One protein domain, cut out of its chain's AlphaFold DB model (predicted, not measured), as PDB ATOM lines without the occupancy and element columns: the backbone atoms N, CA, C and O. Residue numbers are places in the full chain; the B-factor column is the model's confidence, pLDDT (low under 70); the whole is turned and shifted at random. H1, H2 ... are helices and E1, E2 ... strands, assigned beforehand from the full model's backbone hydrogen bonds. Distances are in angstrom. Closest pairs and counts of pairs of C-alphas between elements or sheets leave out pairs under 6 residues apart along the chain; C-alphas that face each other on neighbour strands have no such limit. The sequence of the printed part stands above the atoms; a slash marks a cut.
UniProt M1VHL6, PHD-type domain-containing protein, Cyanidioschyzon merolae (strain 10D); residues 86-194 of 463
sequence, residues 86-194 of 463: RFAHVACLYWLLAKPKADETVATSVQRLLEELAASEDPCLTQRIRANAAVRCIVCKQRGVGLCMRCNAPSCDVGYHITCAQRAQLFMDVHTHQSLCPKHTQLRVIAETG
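Overview. This is residues 86 to 194 of the 463 residues of the protein "PHD-type domain-containing protein" of Cyanidioschyzon merolae (strain 10D) (UniProt M1VHL6). A tiny two-stranded hairpin, E1 and E2, sits in the middle of a small helical domain, with H1, H4 and the last residues of H3 gathered round it. H2 and H5 lie at the two far ends of the long axis: H2 packs across H1 with residues 106 to 110 alone, and H5 follows a long link that folds back on itself. The printed part has 109 residues, with five named helices and two named strands in the order H1, H2, H3, E1, E2, H4, H5; the sheet E1 - E2 is antiparallel and the class is mostly helix. The whole is compact, with a radius of gyration of the C-alphas of 14.5 A and spans of 47 by 34 by 24 A.

Along the chain. H1, residues 90 to 96, begins with C-alpha 90 at (-1.928, -14.320, -14.220) and measures 10.1 A. H2, residues 106 to 119, is the longest helix at 19.5 A, and H3, residues 123 to 133, measures 15.1 A. E1, residues 148 to 150, spans 6.5 A, with C-alpha 148 at (-11.852, -3.224, -15.012). E2, residues 159 to 161, spans 7.1 A, and H4, residues 162 to 167, spans 8.8 A. H5, residues 182 to 193, measures 16.3 A and ends with C-alpha 193 at (9.393, 12.997, -4.500).

Arrangement. E1 and E2 form an antiparallel hairpin at 140 degrees, with N 149 and O 160 at 2.9 A and N 160 and O 149 at 3.0 A, within hydrogen-bond range. The closest C-alphas of H3 and E1 are those of Asn 132 and Cys 148, 5.1 A apart. Those of H4 and E1 are Met 149 and Ile 162, 6.4 A apart. H1 touches H4, closest at the C-alphas of Cys 92 and Ile 162, 5.7 A, at a steep tilt of 56 degrees, opposite ways. H1 also touches H2, about perpendicular at 74 degrees, closest at the C-alphas of Tyr 94 and Val 110, 6.6 A. H2 and H3 are only just apart, at 8.3 A. H5 touches no helix and is apart from E1 and E2. Every O i to N i+4 pair is within hydrogen-bond range in H1, H2, H3 and H4, and 7 of 8 are in H5.

Size, cuts and confidence. The two C-alphas farthest apart, those of Ala 119 and Gly 194, are 48.9 A apart. The printed part has no cut. The links H3 to E1 and H4 to H5 are long, 14 residues each; in the second, residues 172 to 173 pair antiparallel with residues 178 to 179. Residues 119 to 124 stand free. Mean pLDDT of the printed part is 81.3; residue 86, residues 97 to 123, residues 125 to 126 and residue 194 are under 70.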
ATOM      1  N   ARG A  86     -10.966 -20.974 -20.955       68.62
ATOM      2  CA  ARG A  86     -10.773 -19.538 -20.803       68.62
ATOM      3  C   ARG A  86      -9.361 -19.256 -20.309       68.62
ATOM      4  O   ARG A  86      -9.033 -19.517 -19.157       68.62
ATOM      5  N   PHE A  87      -8.525 -18.687 -21.170       77.50
ATOM      6  CA  PHE A  87      -7.218 -18.190 -20.757       77.50
ATOM      7  C   PHE A  87      -7.379 -16.852 -20.041       77.50
ATOM      8  O   PHE A  87      -8.081 -15.952 -20.503       77.50
ATOM      9  N   ALA A  88      -6.693 -16.702 -18.919       83.00
ATOM     10  CA  ALA A  88      -6.604 -15.462 -18.169       83.00
ATOM     11  C   ALA A  88      -5.128 -15.126 -17.957       83.00
ATOM     12  O   ALA A  88      -4.319 -16.001 -17.657       83.00
ATOM     13  N   HIS A  89      -4.755 -13.851 -18.091       86.44
ATOM     14  CA  HIS A  89      -3.430 -13.433 -17.645       86.44
ATOM     15  C   HIS A  89      -3.334 -13.628 -16.131       86.44
ATOM     16  O   HIS A  89      -4.226 -13.185 -15.407       86.44
ATOM     17  N   VAL A  90      -2.215 -14.180 -15.658       86.69
ATOM     18  CA  VAL A  90      -1.928 -14.320 -14.220       86.69
ATOM     19  C   VAL A  90      -2.068 -12.975 -13.507       86.69
ATOM     20  O   VAL A  90      -2.705 -12.894 -12.466       86.69
ATOM     21  N   ALA A  91      -1.571 -11.892 -14.116       88.19
ATOM     22  CA  ALA A  91      -1.745 -10.542 -13.589       88.19
ATOM     23  C   ALA A  91      -3.224 -10.124 -13.509       88.19
ATOM     24  O   ALA A  91      -3.646  -9.566 -12.502       88.19
ATOM     25  N   CYS A  92      -4.024 -10.399 -14.545       89.19
ATOM     26  CA  CYS A  92      -5.447 -10.064 -14.514       89.19
ATOM     27  C   CYS A  92      -6.176 -10.806 -13.392       89.19
ATOM     28  O   CYS A  92      -7.031 -10.228 -12.730       89.19
ATOM     29  N   LEU A  93      -5.835 -12.074 -13.179       85.38
ATOM     30  CA  LEU A  93      -6.422 -12.851 -12.104       85.38
ATOM     31  C   LEU A  93      -5.960 -12.314 -10.747       85.38
ATOM     32  O   LEU A  93      -6.796 -11.929  -9.947       85.38
ATOM     33  N   TYR A  94      -4.655 -12.145 -10.537       86.94
ATOM     34  CA  TYR A  94      -4.084 -11.632  -9.289       86.94
ATOM     35  C   TYR A  94      -4.758 -10.357  -8.762       86.94
ATOM     36  O   TYR A  94      -5.039 -10.239  -7.573       86.94
ATOM     37  N   TRP A  95      -5.037  -9.402  -9.649       87.38
ATOM     38  CA  TRP A  95      -5.627  -8.116  -9.275       87.38
ATOM     39  C   TRP A  95      -7.152  -8.151  -9.082       87.38
ATOM     40  O   TRP A  95      -7.708  -7.225  -8.494       87.38
ATOM     41  N   LEU A  96      -7.844  -9.195  -9.547       78.88
ATOM     42  CA  LEU A  96      -9.273  -9.399  -9.261       78.88
ATOM     43  C   LEU A  96      -9.513  -9.954  -7.862       78.88
ATOM     44  O   LEU A  96     -10.531  -9.663  -7.225       78.88
ATOM     45  N   LEU A  97      -8.564 -10.760  -7.407       69.94
ATOM     46  CA  LEU A  97      -8.576 -11.396  -6.110       69.94
ATOM     47  C   LEU A  97      -8.179 -10.317  -5.114       69.94
ATOM     48  O   LEU A  97      -7.018  -9.931  -5.025       69.94
ATOM     49  N   ALA A  98      -9.178  -9.751  -4.438       62.59
ATOM     50  CA  ALA A  98      -8.930  -8.837  -3.332       62.59
ATOM     51  C   ALA A  98      -7.937  -9.526  -2.389       62.59
ATOM     52  O   ALA A  98      -8.144 -10.706  -2.118       62.59
ATOM     53  N   LYS A  99      -6.872  -8.807  -1.997       59.22
ATOM     54  CA  LYS A  99      -5.721  -9.264  -1.195       59.22
ATOM     55  C   LYS A  99      -5.833 -10.715  -0.702       59.22
ATOM     56  O   LYS A  99      -6.668 -10.953   0.178       59.22
ATOM     57  N   PRO A 100      -4.997 -11.656  -1.191       53.47
ATOM     58  CA  PRO A 100      -4.928 -12.964  -0.551       53.47
ATOM     59  C   PRO A 100      -4.694 -12.751   0.948       53.47
ATOM     60  O   PRO A 100      -3.976 -11.824   1.347       53.47
ATOM     61  N   LYS A 101      -5.372 -13.544   1.787       56.16
ATOM     62  CA  LYS A 101      -5.127 -13.521   3.235       56.16
ATOM     63  C   LYS A 101      -3.622 -13.716   3.451       56.16
ATOM     64  O   LYS A 101      -3.000 -14.442   2.684       56.16
ATOM     65  N   ALA A 102      -3.056 -13.047   4.457       52.84
ATOM     66  CA  ALA A 102      -1.607 -12.890   4.640       52.84
ATOM     67  C   ALA A 102      -0.790 -14.202   4.588       52.84
ATOM     68  O   ALA A 102       0.397 -14.153   4.280       52.84
ATOM     69  N   ASP A 103      -1.431 -15.348   4.819       53.59
ATOM     70  CA  ASP A 103      -0.795 -16.664   4.900       53.59
ATOM     71  C   ASP A 103      -0.909 -17.512   3.614       53.59
ATOM     72  O   ASP A 103      -0.376 -18.620   3.562       53.59
ATOM     73  N   GLU A 104      -1.595 -17.039   2.565       59.66
ATOM     74  CA  GLU A 104      -1.818 -17.814   1.335       59.66
ATOM     75  C   GLU A 104      -0.940 -17.318   0.179       59.66
ATOM     76  O   GLU A 104      -0.881 -16.124  -0.130       59.66
ATOM     77  N   THR A 105      -0.240 -18.241  -0.494       58.62
ATOM     78  CA  THR A 105       0.593 -17.854  -1.635       58.62
ATOM     79  C   THR A 105      -0.277 -17.438  -2.817       58.62
ATOM     80  O   THR A 105      -1.314 -18.036  -3.101       58.62
ATOM     81  N   VAL A 106       0.198 -16.443  -3.566       56.31
ATOM     82  CA  VAL A 106      -0.465 -15.914  -4.765       56.31
ATOM     83  C   VAL A 106      -0.854 -17.012  -5.758       56.31
ATOM     84  O   VAL A 106      -1.919 -16.938  -6.364       56.31
ATOM     85  N   ALA A 107      -0.009 -18.034  -5.911       51.34
ATOM     86  CA  ALA A 107      -0.265 -19.160  -6.800       51.34
ATOM     87  C   ALA A 107      -1.415 -20.045  -6.296       51.34
ATOM     88  O   ALA A 107      -2.263 -20.438  -7.095       51.34
ATOM     89  N   THR A 108      -1.484 -20.306  -4.986       55.94
ATOM     90  CA  THR A 108      -2.558 -21.104  -4.375       55.94
ATOM     91  C   THR A 108      -3.898 -20.380  -4.452       55.94
ATOM     92  O   THR A 108      -4.883 -20.982  -4.872       55.94
ATOM     93  N   SER A 109      -3.931 -19.073  -4.165       60.28
ATOM     94  CA  SER A 109      -5.155 -18.275  -4.295       60.28
ATOM     95  C   SER A 109      -5.620 -18.183  -5.752       60.28
ATOM     96  O   SER A 109      -6.808 -18.280  -6.027       60.28
ATOM     97  N   VAL A 110      -4.694 -18.044  -6.708       58.53
ATOM     98  CA  VAL A 110      -5.002 -18.058  -8.150       58.53
ATOM     99  C   VAL A 110      -5.589 -19.402  -8.590       58.53
ATOM    100  O   VAL A 110      -6.611 -19.412  -9.273       58.53
ATOM    101  N   GLN A 111      -4.972 -20.516  -8.194       62.09
ATOM    102  CA  GLN A 111      -5.428 -21.870  -8.516       62.09
ATOM    103  C   GLN A 111      -6.828 -22.129  -7.944       62.09
ATOM    104  O   GLN A 111      -7.748 -22.464  -8.687       62.09
ATOM    105  N   ARG A 112      -7.009 -21.862  -6.646       63.84
ATOM    106  CA  ARG A 112      -8.290 -22.001  -5.949       63.84
ATOM    107  C   ARG A 112      -9.380 -21.140  -6.575       63.84
ATOM    108  O   ARG A 112     -10.515 -21.573  -6.663       63.84
ATOM    109  N   LEU A 113      -9.056 -19.937  -7.042       61.41
ATOM    110  CA  LEU A 113     -10.049 -19.066  -7.666       61.41
ATOM    111  C   LEU A 113     -10.355 -19.412  -9.113       61.41
ATOM    112  O   LEU A 113     -11.449 -19.111  -9.566       61.41
ATOM    113  N   LEU A 114      -9.452 -20.063  -9.838       61.66
ATOM    114  CA  LEU A 114      -9.818 -20.692 -11.106       61.66
ATOM    115  C   LEU A 114     -10.766 -21.871 -10.872       61.66
ATOM    116  O   LEU A 114     -11.718 -22.023 -11.632       61.66
ATOM    117  N   GLU A 115     -10.539 -22.650  -9.814       65.62
ATOM    118  CA  GLU A 115     -11.425 -23.741  -9.393       65.62
ATOM    119  C   GLU A 115     -12.781 -23.205  -8.911       65.62
ATOM    120  O   GLU A 115     -13.813 -23.686  -9.369       65.62
ATOM    121  N   GLU A 116     -12.805 -22.149  -8.091       63.38
ATOM    122  CA  GLU A 116     -14.034 -21.469  -7.672       63.38
ATOM    123  C   GLU A 116     -14.737 -20.837  -8.875       63.38
ATOM    124  O   GLU A 116     -15.909 -21.100  -9.054       63.38
ATOM    125  N   LEU A 117     -14.065 -20.105  -9.771       62.34
ATOM    126  CA  LEU A 117     -14.691 -19.554 -10.989       62.34
ATOM    127  C   LEU A 117     -15.249 -20.633 -11.928       62.34
ATOM    128  O   LEU A 117     -16.220 -20.375 -12.638       62.34
ATOM    129  N   ALA A 118     -14.612 -21.806 -11.980       59.16
ATOM    130  CA  ALA A 118     -15.083 -22.947 -12.761       59.16
ATOM    131  C   ALA A 118     -16.251 -23.678 -12.077       59.16
ATOM    132  O   ALA A 118     -17.076 -24.269 -12.771       59.16
ATOM    133  N   ALA A 119     -16.326 -23.623 -10.746       63.22
ATOM    134  CA  ALA A 119     -17.352 -24.273  -9.935       63.22
ATOM    135  C   ALA A 119     -18.495 -23.334  -9.486       63.22
ATOM    136  O   ALA A 119     -19.492 -23.812  -8.951       63.22
ATOM    137  N   SER A 120     -18.366 -22.009  -9.633       52.41
ATOM    138  CA  SER A 120     -19.156 -21.060  -8.840       52.41
ATOM    139  C   SER A 120     -20.529 -20.753  -9.424       52.41
ATOM    140  O   SER A 120     -20.645 -20.029 -10.413       52.41
ATOM    141  N   GLU A 121     -21.550 -21.126  -8.656       53.22
ATOM    142  CA  GLU A 121     -22.785 -20.352  -8.489       53.22
ATOM    143  C   GLU A 121     -22.658 -19.255  -7.407       53.22
ATOM    144  O   GLU A 121     -23.667 -18.678  -7.020       53.22
ATOM    145  N   ASP A 122     -21.456 -18.929  -6.894       63.88
ATOM    146  CA  ASP A 122     -21.299 -17.891  -5.858       63.88
ATOM    147  C   ASP A 122     -21.832 -16.530  -6.368       63.88
ATOM    148  O   ASP A 122     -21.236 -15.897  -7.263       63.88
ATOM    149  N   PRO A 123     -22.959 -16.042  -5.808       68.75
ATOM    150  CA  PRO A 123     -23.615 -14.841  -6.296       68.75
ATOM    151  C   PRO A 123     -22.774 -13.585  -6.033       68.75
ATOM    152  O   PRO A 123     -22.838 -12.633  -6.816       68.75
ATOM    153  N   CYS A 124     -21.932 -13.570  -4.996       70.06
ATOM    154  CA  CYS A 124     -21.112 -12.412  -4.637       70.06
ATOM    155  C   CYS A 124     -19.949 -12.203  -5.614       70.06
ATOM    156  O   CYS A 124     -19.686 -11.071  -6.045       70.06
ATOM    157  N   LEU A 125     -19.261 -13.282  -6.000       69.44
ATOM    158  CA  LEU A 125     -18.178 -13.224  -6.986       69.44
ATOM    159  C   LEU A 125     -18.724 -12.825  -8.361       69.44
ATOM    160  O   LEU A 125     -18.196 -11.914  -9.007       69.44
ATOM    161  N   THR A 126     -19.846 -13.427  -8.753       69.62
ATOM    162  CA  THR A 126     -20.547 -13.113 -10.001       69.62
ATOM    163  C   THR A 126     -20.990 -11.647 -10.045       69.62
ATOM    164  O   THR A 126     -20.776 -10.961 -11.050       69.62
ATOM    165  N   GLN A 127     -21.531 -11.114  -8.944       75.88
ATOM    166  CA  GLN A 127     -21.912  -9.703  -8.829       75.88
ATOM    167  C   GLN A 127     -20.698  -8.769  -8.963       75.88
ATOM    168  O   GLN A 127     -20.772  -7.769  -9.682       75.88
ATOM    169  N   ARG A 128     -19.559  -9.094  -8.333       72.50
ATOM    170  CA  ARG A 128     -18.310  -8.312  -8.457       72.50
ATOM    171  C   ARG A 128     -17.769  -8.314  -9.886       72.50
ATOM    172  O   ARG A 128     -17.380  -7.261 -10.390       72.50
ATOM    173  N   ILE A 129     -17.771  -9.470 -10.548       76.31
ATOM    174  CA  ILE A 129     -17.357  -9.611 -11.950       76.31
ATOM    175  C   ILE A 129     -18.260  -8.759 -12.848       76.31
ATOM    176  O   ILE A 129     -17.754  -7.940 -13.615       76.31
ATOM    177  N   ARG A 130     -19.587  -8.853 -12.698       74.44
ATOM    178  CA  ARG A 130     -20.547  -8.033 -13.460       74.44
ATOM    179  C   ARG A 130     -20.346  -6.535 -13.218       74.44
ATOM    180  O   ARG A 130     -20.282  -5.762 -14.175       74.44
ATOM    181  N   ALA A 131     -20.179  -6.124 -11.960       78.62
ATOM    182  CA  ALA A 131     -19.962  -4.726 -11.592       78.62
ATOM    183  C   ALA A 131     -18.662  -4.152 -12.179       78.62
ATOM    184  O   ALA A 131     -18.628  -2.984 -12.569       78.62
ATOM    185  N   ASN A 132     -17.607  -4.965 -12.271       78.94
ATOM    186  CA  ASN A 132     -16.317  -4.571 -12.840       78.94
ATOM    187  C   ASN A 132     -16.292  -4.629 -14.373       78.94
ATOM    188  O   ASN A 132     -15.616  -3.814 -15.003       78.94
ATOM    189  N   ALA A 133     -17.051  -5.538 -14.990       80.50
ATOM    190  CA  ALA A 133     -17.216  -5.607 -16.444       80.50
ATOM    191  C   ALA A 133     -18.038  -4.424 -16.991       80.50
ATOM    192  O   ALA A 133     -17.845  -3.981 -18.126       80.50
ATOM    193  N   ALA A 134     -18.934  -3.871 -16.169       84.75
ATOM    194  CA  ALA A 134     -19.776  -2.739 -16.536       84.75
ATOM    195  C   ALA A 134     -19.034  -1.390 -16.588       84.75
ATOM    196  O   ALA A 134     -19.599  -0.425 -17.109       84.75
ATOM    197  N   VAL A 135     -17.805  -1.283 -16.071       92.12
ATOM    198  CA  VAL A 135     -17.043  -0.022 -16.056       92.12
ATOM    199  C   VAL A 135     -16.332   0.197 -17.398       92.12
ATOM    200  O   VAL A 135     -15.827  -0.740 -18.013       92.12
ATOM    201  N   ARG A 136     -16.294   1.446 -17.883       95.81
ATOM    202  CA  ARG A 136     -15.557   1.819 -19.102       95.81
ATOM    203  C   ARG A 136     -14.086   2.059 -18.760       95.81
ATOM    204  O   ARG A 136     -13.782   2.917 -17.935       95.81
ATOM    205  N   CYS A 137     -13.179   1.353 -19.431       96.94
ATOM    206  CA  CYS A 137     -11.742   1.533 -19.245       96.94
ATOM    207  C   CYS A 137     -11.300   2.916 -19.744       96.94
ATOM    208  O   CYS A 137     -11.483   3.239 -20.917       96.94
ATOM    209  N   ILE A 138     -10.660   3.729 -18.902       97.12
ATOM    210  CA  ILE A 138     -10.201   5.066 -19.321       97.12
ATOM    211  C   ILE A 138      -9.034   5.056 -20.312       97.12
ATOM    212  O   ILE A 138      -8.834   6.065 -20.984       97.12
ATOM    213  N   VAL A 139      -8.288   3.954 -20.412       96.44
ATOM    214  CA  VAL A 139      -7.128   3.837 -21.307       96.44
ATOM    215  C   VAL A 139      -7.584   3.466 -22.719       96.44
ATOM    216  O   VAL A 139      -7.361   4.228 -23.648       96.44
ATOM    217  N   CYS A 140      -8.286   2.337 -22.885       96.38
ATOM    218  CA  CYS A 140      -8.744   1.877 -24.204       96.38
ATOM    219  C   CYS A 140     -10.156   2.349 -24.591       96.38
ATOM    220  O   CYS A 140     -10.609   2.048 -25.688       96.38
ATOM    221  N   LYS A 141     -10.871   3.047 -23.697       96.44
ATOM    222  CA  LYS A 141     -12.242   3.575 -23.879       96.44
ATOM    223  C   LYS A 141     -13.340   2.531 -24.127       96.44
ATOM    224  O   LYS A 141     -14.491   2.902 -24.337       96.44
ATOM    225  N   GLN A 142     -13.030   1.241 -24.025       94.50
ATOM    226  CA  GLN A 142     -13.991   0.152 -24.202       94.50
ATOM    227  C   GLN A 142     -14.725  -0.186 -22.892       94.50
ATOM    228  O   GLN A 142     -14.164  -0.057 -21.802       94.50
ATOM    229  N   ARG A 143     -15.982  -0.630 -23.010       92.94
ATOM    230  CA  ARG A 143     -16.852  -1.104 -21.918       92.94
ATOM    231  C   ARG A 143     -17.269  -2.547 -22.223       92.94
ATOM    232  O   ARG A 143     -17.520  -2.845 -23.386       92.94
ATOM    233  N   GLY A 144     -17.316  -3.428 -21.222       86.62
ATOM    234  CA  GLY A 144     -17.787  -4.815 -21.387       86.62
ATOM    235  C   GLY A 144     -16.811  -5.805 -22.042       86.62
ATOM    236  O   GLY A 144     -17.118  -6.987 -22.128       86.62
ATOM    237  N   VAL A 145     -15.619  -5.367 -22.471       88.00
ATOM    238  CA  VAL A 145     -14.626  -6.225 -23.169       88.00
ATOM    239  C   VAL A 145     -13.669  -6.940 -22.196       88.00
ATOM    240  O   VAL A 145     -12.775  -7.679 -22.597       88.00
ATOM    241  N   GLY A 146     -13.829  -6.718 -20.896       89.06
ATOM    242  CA  GLY A 146     -13.001  -7.317 -19.860       89.06
ATOM    243  C   GLY A 146     -13.333  -6.745 -18.492       89.06
ATOM    244  O   GLY A 146     -14.225  -5.908 -18.347       89.06
ATOM    245  N   LEU A 147     -12.594  -7.190 -17.483       90.81
ATOM    246  CA  LEU A 147     -12.767  -6.724 -16.119       90.81
ATOM    247  C   LEU A 147     -11.892  -5.505 -15.861       90.81
ATOM    248  O   LEU A 147     -10.667  -5.537 -16.017       90.81
ATOM    249  N   CYS A 148     -12.541  -4.418 -15.459       94.25
ATOM    250  CA  CYS A 148     -11.852  -3.224 -15.012       94.25
ATOM    251  C   CYS A 148     -11.626  -3.276 -13.501       94.25
ATOM    252  O   CYS A 148     -12.531  -3.612 -12.738       94.25
ATOM    253  N   MET A 149     -10.435  -2.881 -13.067       92.81
ATOM    254  CA  MET A 149     -10.180  -2.515 -11.677       92.81
ATOM    255  C   MET A 149     -10.455  -1.020 -11.493       92.81
ATOM    256  O   MET A 149     -10.290  -0.244 -12.438       92.81
ATOM    257  N   ARG A 150     -10.891  -0.619 -10.296       94.12
ATOM    258  CA  ARG A 150     -11.148   0.786  -9.946       94.12
ATOM    259  C   ARG A 150      -9.928   1.404  -9.267       94.12
ATOM    260  O   ARG A 150      -9.140   0.705  -8.632       94.12
ATOM    261  N   CYS A 151      -9.780   2.715  -9.409       96.12
ATOM    262  CA  CYS A 151      -8.776   3.483  -8.690       96.12
ATOM    263  C   CYS A 151      -9.002   3.372  -7.174       96.12
ATOM    264  O   CYS A 151     -10.122   3.517  -6.702       96.12
ATOM    265  N   ASN A 152      -7.931   3.165  -6.405       95.00
ATOM    266  CA  ASN A 152      -7.994   3.053  -4.946       95.00
ATOM    267  C   ASN A 152      -7.997   4.414  -4.222       95.00
ATOM    268  O   ASN A 152      -7.968   4.467  -2.996       95.00
ATOM    269  N   ALA A 153      -7.979   5.526  -4.961       94.81
ATOM    270  CA  ALA A 153      -8.092   6.846  -4.357       94.81
ATOM    271  C   ALA A 153      -9.522   7.061  -3.833       94.81
ATOM    272  O   ALA A 153     -10.479   6.698  -4.527       94.81
ATOM    273  N   PRO A 154      -9.692   7.671  -2.647       93.75
ATOM    274  CA  PRO A 154     -11.018   7.961  -2.114       93.75
ATOM    275  C   PRO A 154     -11.796   8.816  -3.118       93.75
ATOM    276  O   PRO A 154     -11.229   9.723  -3.725       93.75
ATOM    277  N   SER A 155     -13.087   8.528  -3.304       93.69
ATOM    278  CA  SER A 155     -13.995   9.199  -4.258       93.69
ATOM    279  C   SER A 155     -13.671   9.047  -5.756       93.69
ATOM    280  O   SER A 155     -14.302   9.697  -6.589       93.69
ATOM    281  N   CYS A 156     -12.714   8.193  -6.141       96.38
ATOM    282  CA  CYS A 156     -12.380   7.983  -7.549       96.38
ATOM    283  C   CYS A 156     -13.002   6.702  -8.121       96.38
ATOM    284  O   CYS A 156     -12.466   5.614  -7.947       96.38
ATOM    285  N   ASP A 157     -14.048   6.844  -8.935       94.62
ATOM    286  CA  ASP A 157     -14.707   5.704  -9.601       94.62
ATOM    287  C   ASP A 157     -14.125   5.365 -10.983       94.62
ATOM    288  O   ASP A 157     -14.723   4.651 -11.793       94.62
ATOM    289  N   VAL A 158     -12.936   5.887 -11.288       95.94
ATOM    290  CA  VAL A 158     -12.265   5.637 -12.564       95.94
ATOM    291  C   VAL A 158     -11.817   4.181 -12.641       95.94
ATOM    292  O   VAL A 158     -11.063   3.722 -11.786       95.94
ATOM    293  N   GLY A 159     -12.231   3.482 -13.703       95.69
ATOM    294  CA  GLY A 159     -11.820   2.107 -13.972       95.69
ATOM    295  C   GLY A 159     -10.929   1.940 -15.200       95.69
ATOM    296  O   GLY A 159     -10.977   2.720 -16.155       95.69
ATOM    297  N   TYR A 160     -10.116   0.890 -15.181       96.94
ATOM    298  CA  TYR A 160      -9.249   0.487 -16.287       96.94
ATOM    299  C   TYR A 160      -8.975  -1.018 -16.247       96.94
ATOM    300  O   TYR A 160      -8.984  -1.629 -15.182       96.94
ATOM    301  N   HIS A 161      -8.715  -1.639 -17.401       95.62
ATOM    302  CA  HIS A 161      -8.251  -3.028 -17.418       95.62
ATOM    303  C   HIS A 161      -6.860  -3.125 -16.788       95.62
ATOM    304  O   HIS A 161      -6.024  -2.243 -16.987       95.62
ATOM    305  N   ILE A 162      -6.585  -4.236 -16.110       95.12
ATOM    306  CA  ILE A 162      -5.313  -4.477 -15.411       95.12
ATOM    307  C   ILE A 162      -4.122  -4.388 -16.375       95.12
ATOM    308  O   ILE A 162      -3.152  -3.678 -16.131       95.12
ATOM    309  N   THR A 163      -4.226  -5.017 -17.544       95.31
ATOM    310  CA  THR A 163      -3.192  -4.940 -18.586       95.31
ATOM    311  C   THR A 163      -3.105  -3.567 -19.253       95.31
ATOM    312  O   THR A 163      -2.024  -3.174 -19.685       95.31
ATOM    313  N   CYS A 164      -4.206  -2.809 -19.327       96.25
ATOM    314  CA  CYS A 164      -4.155  -1.421 -19.790       96.25
ATOM    315  C   CYS A 164      -3.412  -0.530 -18.787       96.25
ATOM    316  O   CYS A 164      -2.633   0.317 -19.211       96.25
ATOM    317  N   ALA A 165      -3.619  -0.738 -17.484       96.12
ATOM    318  CA  ALA A 165      -2.893  -0.030 -16.433       96.12
ATOM    319  C   ALA A 165      -1.390  -0.309 -16.501       96.12
ATOM    320  O   ALA A 165      -0.600   0.630 -16.504       96.12
ATOM    321  N   GLN A 166      -1.012  -1.582 -16.660       94.75
ATOM    322  CA  GLN A 166       0.387  -1.986 -16.821       94.75
ATOM    323  C   GLN A 166       1.041  -1.336 -18.047       94.75
ATOM    324  O   GLN A 166       2.131  -0.780 -17.941       94.75
ATOM    325  N   ARG A 167       0.375  -1.361 -19.210       94.88
ATOM    326  CA  ARG A 167       0.904  -0.757 -20.449       94.88
ATOM    327  C   ARG A 167       1.001   0.763 -20.375       94.88
ATOM    328  O   ARG A 167       1.941   1.328 -20.916       94.88
ATOM    329  N   ALA A 168       0.045   1.406 -19.712       95.75
ATOM    330  CA  ALA A 168       0.056   2.844 -19.473       95.75
ATOM    331  C   ALA A 168       0.942   3.251 -18.281       95.75
ATOM    332  O   ALA A 168       0.942   4.424 -17.921       95.75
ATOM    333  N   GLN A 169       1.660   2.299 -17.666       94.81
ATOM    334  CA  GLN A 169       2.538   2.518 -16.512       94.81
ATOM    335  C   GLN A 169       1.841   3.263 -15.364       94.81
ATOM    336  O   GLN A 169       2.419   4.133 -14.712       94.81
ATOM    337  N   LEU A 170       0.572   2.931 -15.118       95.81
ATOM    338  CA  LEU A 170      -0.142   3.451 -13.959       95.81
ATOM    339  C   LEU A 170       0.468   2.885 -12.680       95.81
ATOM    340  O   LEU A 170       1.005   1.776 -12.668       95.81
ATOM    341  N   PHE A 171       0.345   3.635 -11.588       95.38
ATOM    342  CA  PHE A 171       0.823   3.157 -10.301       95.38
ATOM    343  C   PHE A 171       0.048   1.902  -9.884       95.38
ATOM    344  O   PHE A 171      -1.182   1.927  -9.777       95.38
ATOM    345  N   MET A 172       0.785   0.825  -9.631       94.62
ATOM    346  CA  MET A 172       0.270  -0.462  -9.185       94.62
ATOM    347  C   MET A 172       1.229  -1.027  -8.136       94.62
ATOM    348  O   MET A 172       2.375  -1.331  -8.457       94.62
ATOM    349  N   ASP A 173       0.764  -1.183  -6.901       92.94
ATOM    350  CA  ASP A 173       1.532  -1.794  -5.819       92.94
ATOM    351  C   ASP A 173       0.938  -3.146  -5.437       92.94
ATOM    352  O   ASP A 173      -0.183  -3.245  -4.938       92.94
ATOM    353  N   VAL A 174       1.727  -4.184  -5.686       89.50
ATOM    354  CA  VAL A 174       1.396  -5.587  -5.432       89.50
ATOM    355  C   VAL A 174       1.234  -5.853  -3.931       89.50
ATOM    356  O   VAL A 174       0.326  -6.581  -3.543       89.50
ATOM    357  N   HIS A 175       2.038  -5.217  -3.071       85.94
ATOM    358  CA  HIS A 175       2.021  -5.464  -1.623       85.94
ATOM    359  C   HIS A 175       0.765  -4.880  -0.983       85.94
ATOM    360  O   HIS A 175       0.049  -5.537  -0.223       85.94
ATOM    361  N   THR A 176       0.465  -3.624  -1.313       88.62
ATOM    362  CA  THR A 176      -0.722  -2.946  -0.786       88.62
ATOM    363  C   THR A 176      -1.978  -3.232  -1.603       88.62
ATOM    364  O   THR A 176      -3.062  -2.844  -1.164       88.62
ATOM    365  N   HIS A 177      -1.852  -3.945  -2.729       89.62
ATOM    366  CA  HIS A 177      -2.909  -4.217  -3.710       89.62
ATOM    367  C   HIS A 177      -3.637  -2.928  -4.122       89.62
ATOM    368  O   HIS A 177      -4.856  -2.879  -4.272       89.62
ATOM    369  N   GLN A 178      -2.870  -1.843  -4.267       92.44
ATOM    370  CA  GLN A 178      -3.380  -0.525  -4.632       92.44
ATOM    371  C   GLN A 178      -3.071  -0.223  -6.090       92.44
ATOM    372  O   GLN A 178      -1.945  -0.391  -6.550       92.44
ATOM    373  N   SER A 179      -4.061   0.306  -6.803       94.50
ATOM    374  CA  SER A 179      -3.843   0.903  -8.118       94.50
ATOM    375  C   SER A 179      -4.393   2.320  -8.157       94.50
ATOM    376  O   SER A 179      -5.430   2.605  -7.551       94.50
ATOM    377  N   LEU A 180      -3.708   3.218  -8.859       96.62
ATOM    378  CA  LEU A 180      -4.136   4.607  -9.004       96.62
ATOM    379  C   LEU A 180      -4.311   4.964 -10.480       96.62
ATOM    380  O   LEU A 180      -3.558   4.517 -11.340       96.62
ATOM    381  N   CYS A 181      -5.312   5.792 -10.777       96.94
ATOM    382  CA  CYS A 181      -5.501   6.348 -12.110       96.94
ATOM    383  C   CYS A 181      -4.447   7.438 -12.394       96.94
ATOM    384  O   CYS A 181      -3.862   7.959 -11.445       96.94
ATOM    385  N   PRO A 182      -4.258   7.877 -13.656       95.12
ATOM    386  CA  PRO A 182      -3.247   8.881 -14.006       95.12
ATOM    387  C   PRO A 182      -3.282  10.144 -13.134       95.12
ATOM    388  O   PRO A 182      -2.238  10.638 -12.719       95.12
ATOM    389  N   LYS A 183      -4.489  10.625 -12.796       95.12
ATOM    390  CA  LYS A 183      -4.681  11.808 -11.942       95.12
ATOM    391  C   LYS A 183      -4.091  11.608 -10.543       95.12
ATOM    392  O   LYS A 183      -3.434  12.496 -10.021       95.12
ATOM    393  N   HIS A 184      -4.305  10.437  -9.946       95.75
ATOM    394  CA  HIS A 184      -3.848  10.134  -8.588       95.75
ATOM    395  C   HIS A 184      -2.426   9.568  -8.547       95.75
ATOM    396  O   HIS A 184      -1.732   9.748  -7.551       95.75
ATOM    397  N   THR A 185      -1.954   8.944  -9.630       91.56
ATOM    398  CA  THR A 185      -0.547   8.560  -9.785       91.56
ATOM    399  C   THR A 185       0.356   9.787  -9.737       91.56
ATOM    400  O   THR A 185       1.320   9.789  -8.980       91.56
ATOM    401  N   GLN A 186       0.018  10.857 -10.465       86.44
ATOM    402  CA  GLN A 186       0.796  12.101 -10.444       86.44
ATOM    403  C   GLN A 186       0.855  12.722  -9.045       86.44
ATOM    404  O   GLN A 186       1.929  13.098  -8.588       86.44
ATOM    405  N   LEU A 187      -0.277  12.769  -8.335       83.94
ATOM    406  CA  LEU A 187      -0.331  13.304  -6.971       83.94
ATOM    407  C   LEU A 187       0.549  12.511  -5.999       83.94
ATOM    408  O   LEU A 187       1.231  13.109  -5.170       83.94
ATOM    409  N   ARG A 188       0.576  11.180  -6.125       83.50
ATOM    410  CA  ARG A 188       1.437  10.329  -5.300       83.50
ATOM    411  C   ARG A 188       2.918  10.550  -5.601       83.50
ATOM    412  O   ARG A 188       3.693  10.703  -4.667       83.50
ATOM    413  N   VAL A 189       3.295  10.628  -6.878       81.75
ATOM    414  CA  VAL A 189       4.685  10.911  -7.271       81.75
ATOM    415  C   VAL A 189       5.133  12.267  -6.724       81.75
ATOM    416  O   VAL A 189       6.223  12.358  -6.173       81.75
ATOM    417  N   ILE A 190       4.290  13.301  -6.798       78.88
ATOM    418  CA  ILE A 190       4.599  14.623  -6.228       78.88
ATOM    419  C   ILE A 190       4.767  14.537  -4.702       78.88
ATOM    420  O   ILE A 190       5.713  15.105  -4.160       78.88
ATOM    421  N   ALA A 191       3.886  13.805  -4.012       78.19
ATOM    422  CA  ALA A 191       3.962  13.631  -2.563       78.19
ATOM    423  C   ALA A 191       5.218  12.860  -2.118       78.19
ATOM    424  O   ALA A 191       5.838  13.232  -1.128       78.19
ATOM    425  N   GLU A 192       5.607  11.811  -2.849       80.38
ATOM    426  CA  GLU A 192       6.770  10.976  -2.518       80.38
ATOM    427  C   GLU A 192       8.101  11.633  -2.907       80.38
ATOM    428  O   GLU A 192       9.094  11.473  -2.202       80.38
ATOM    429  N   THR A 193       8.146  12.376  -4.016       78.25
ATOM    430  CA  THR A 193       9.393  12.997  -4.500       78.25
ATOM    431  C   THR A 193       9.677  14.364  -3.884       78.25
ATOM    432  O   THR A 193      10.760  14.901  -4.104       78.25
ATOM    433  N   GLY A 194       8.731  14.950  -3.140       59.31
ATOM    434  CA  GLY A 194       8.895  16.255  -2.488       59.31
ATOM    435  C   GLY A 194       9.130  17.430  -3.449       59.31
ATOM    436  O   GLY A 194       9.285  18.562  -3.002       59.31
TER     437      GLY A 194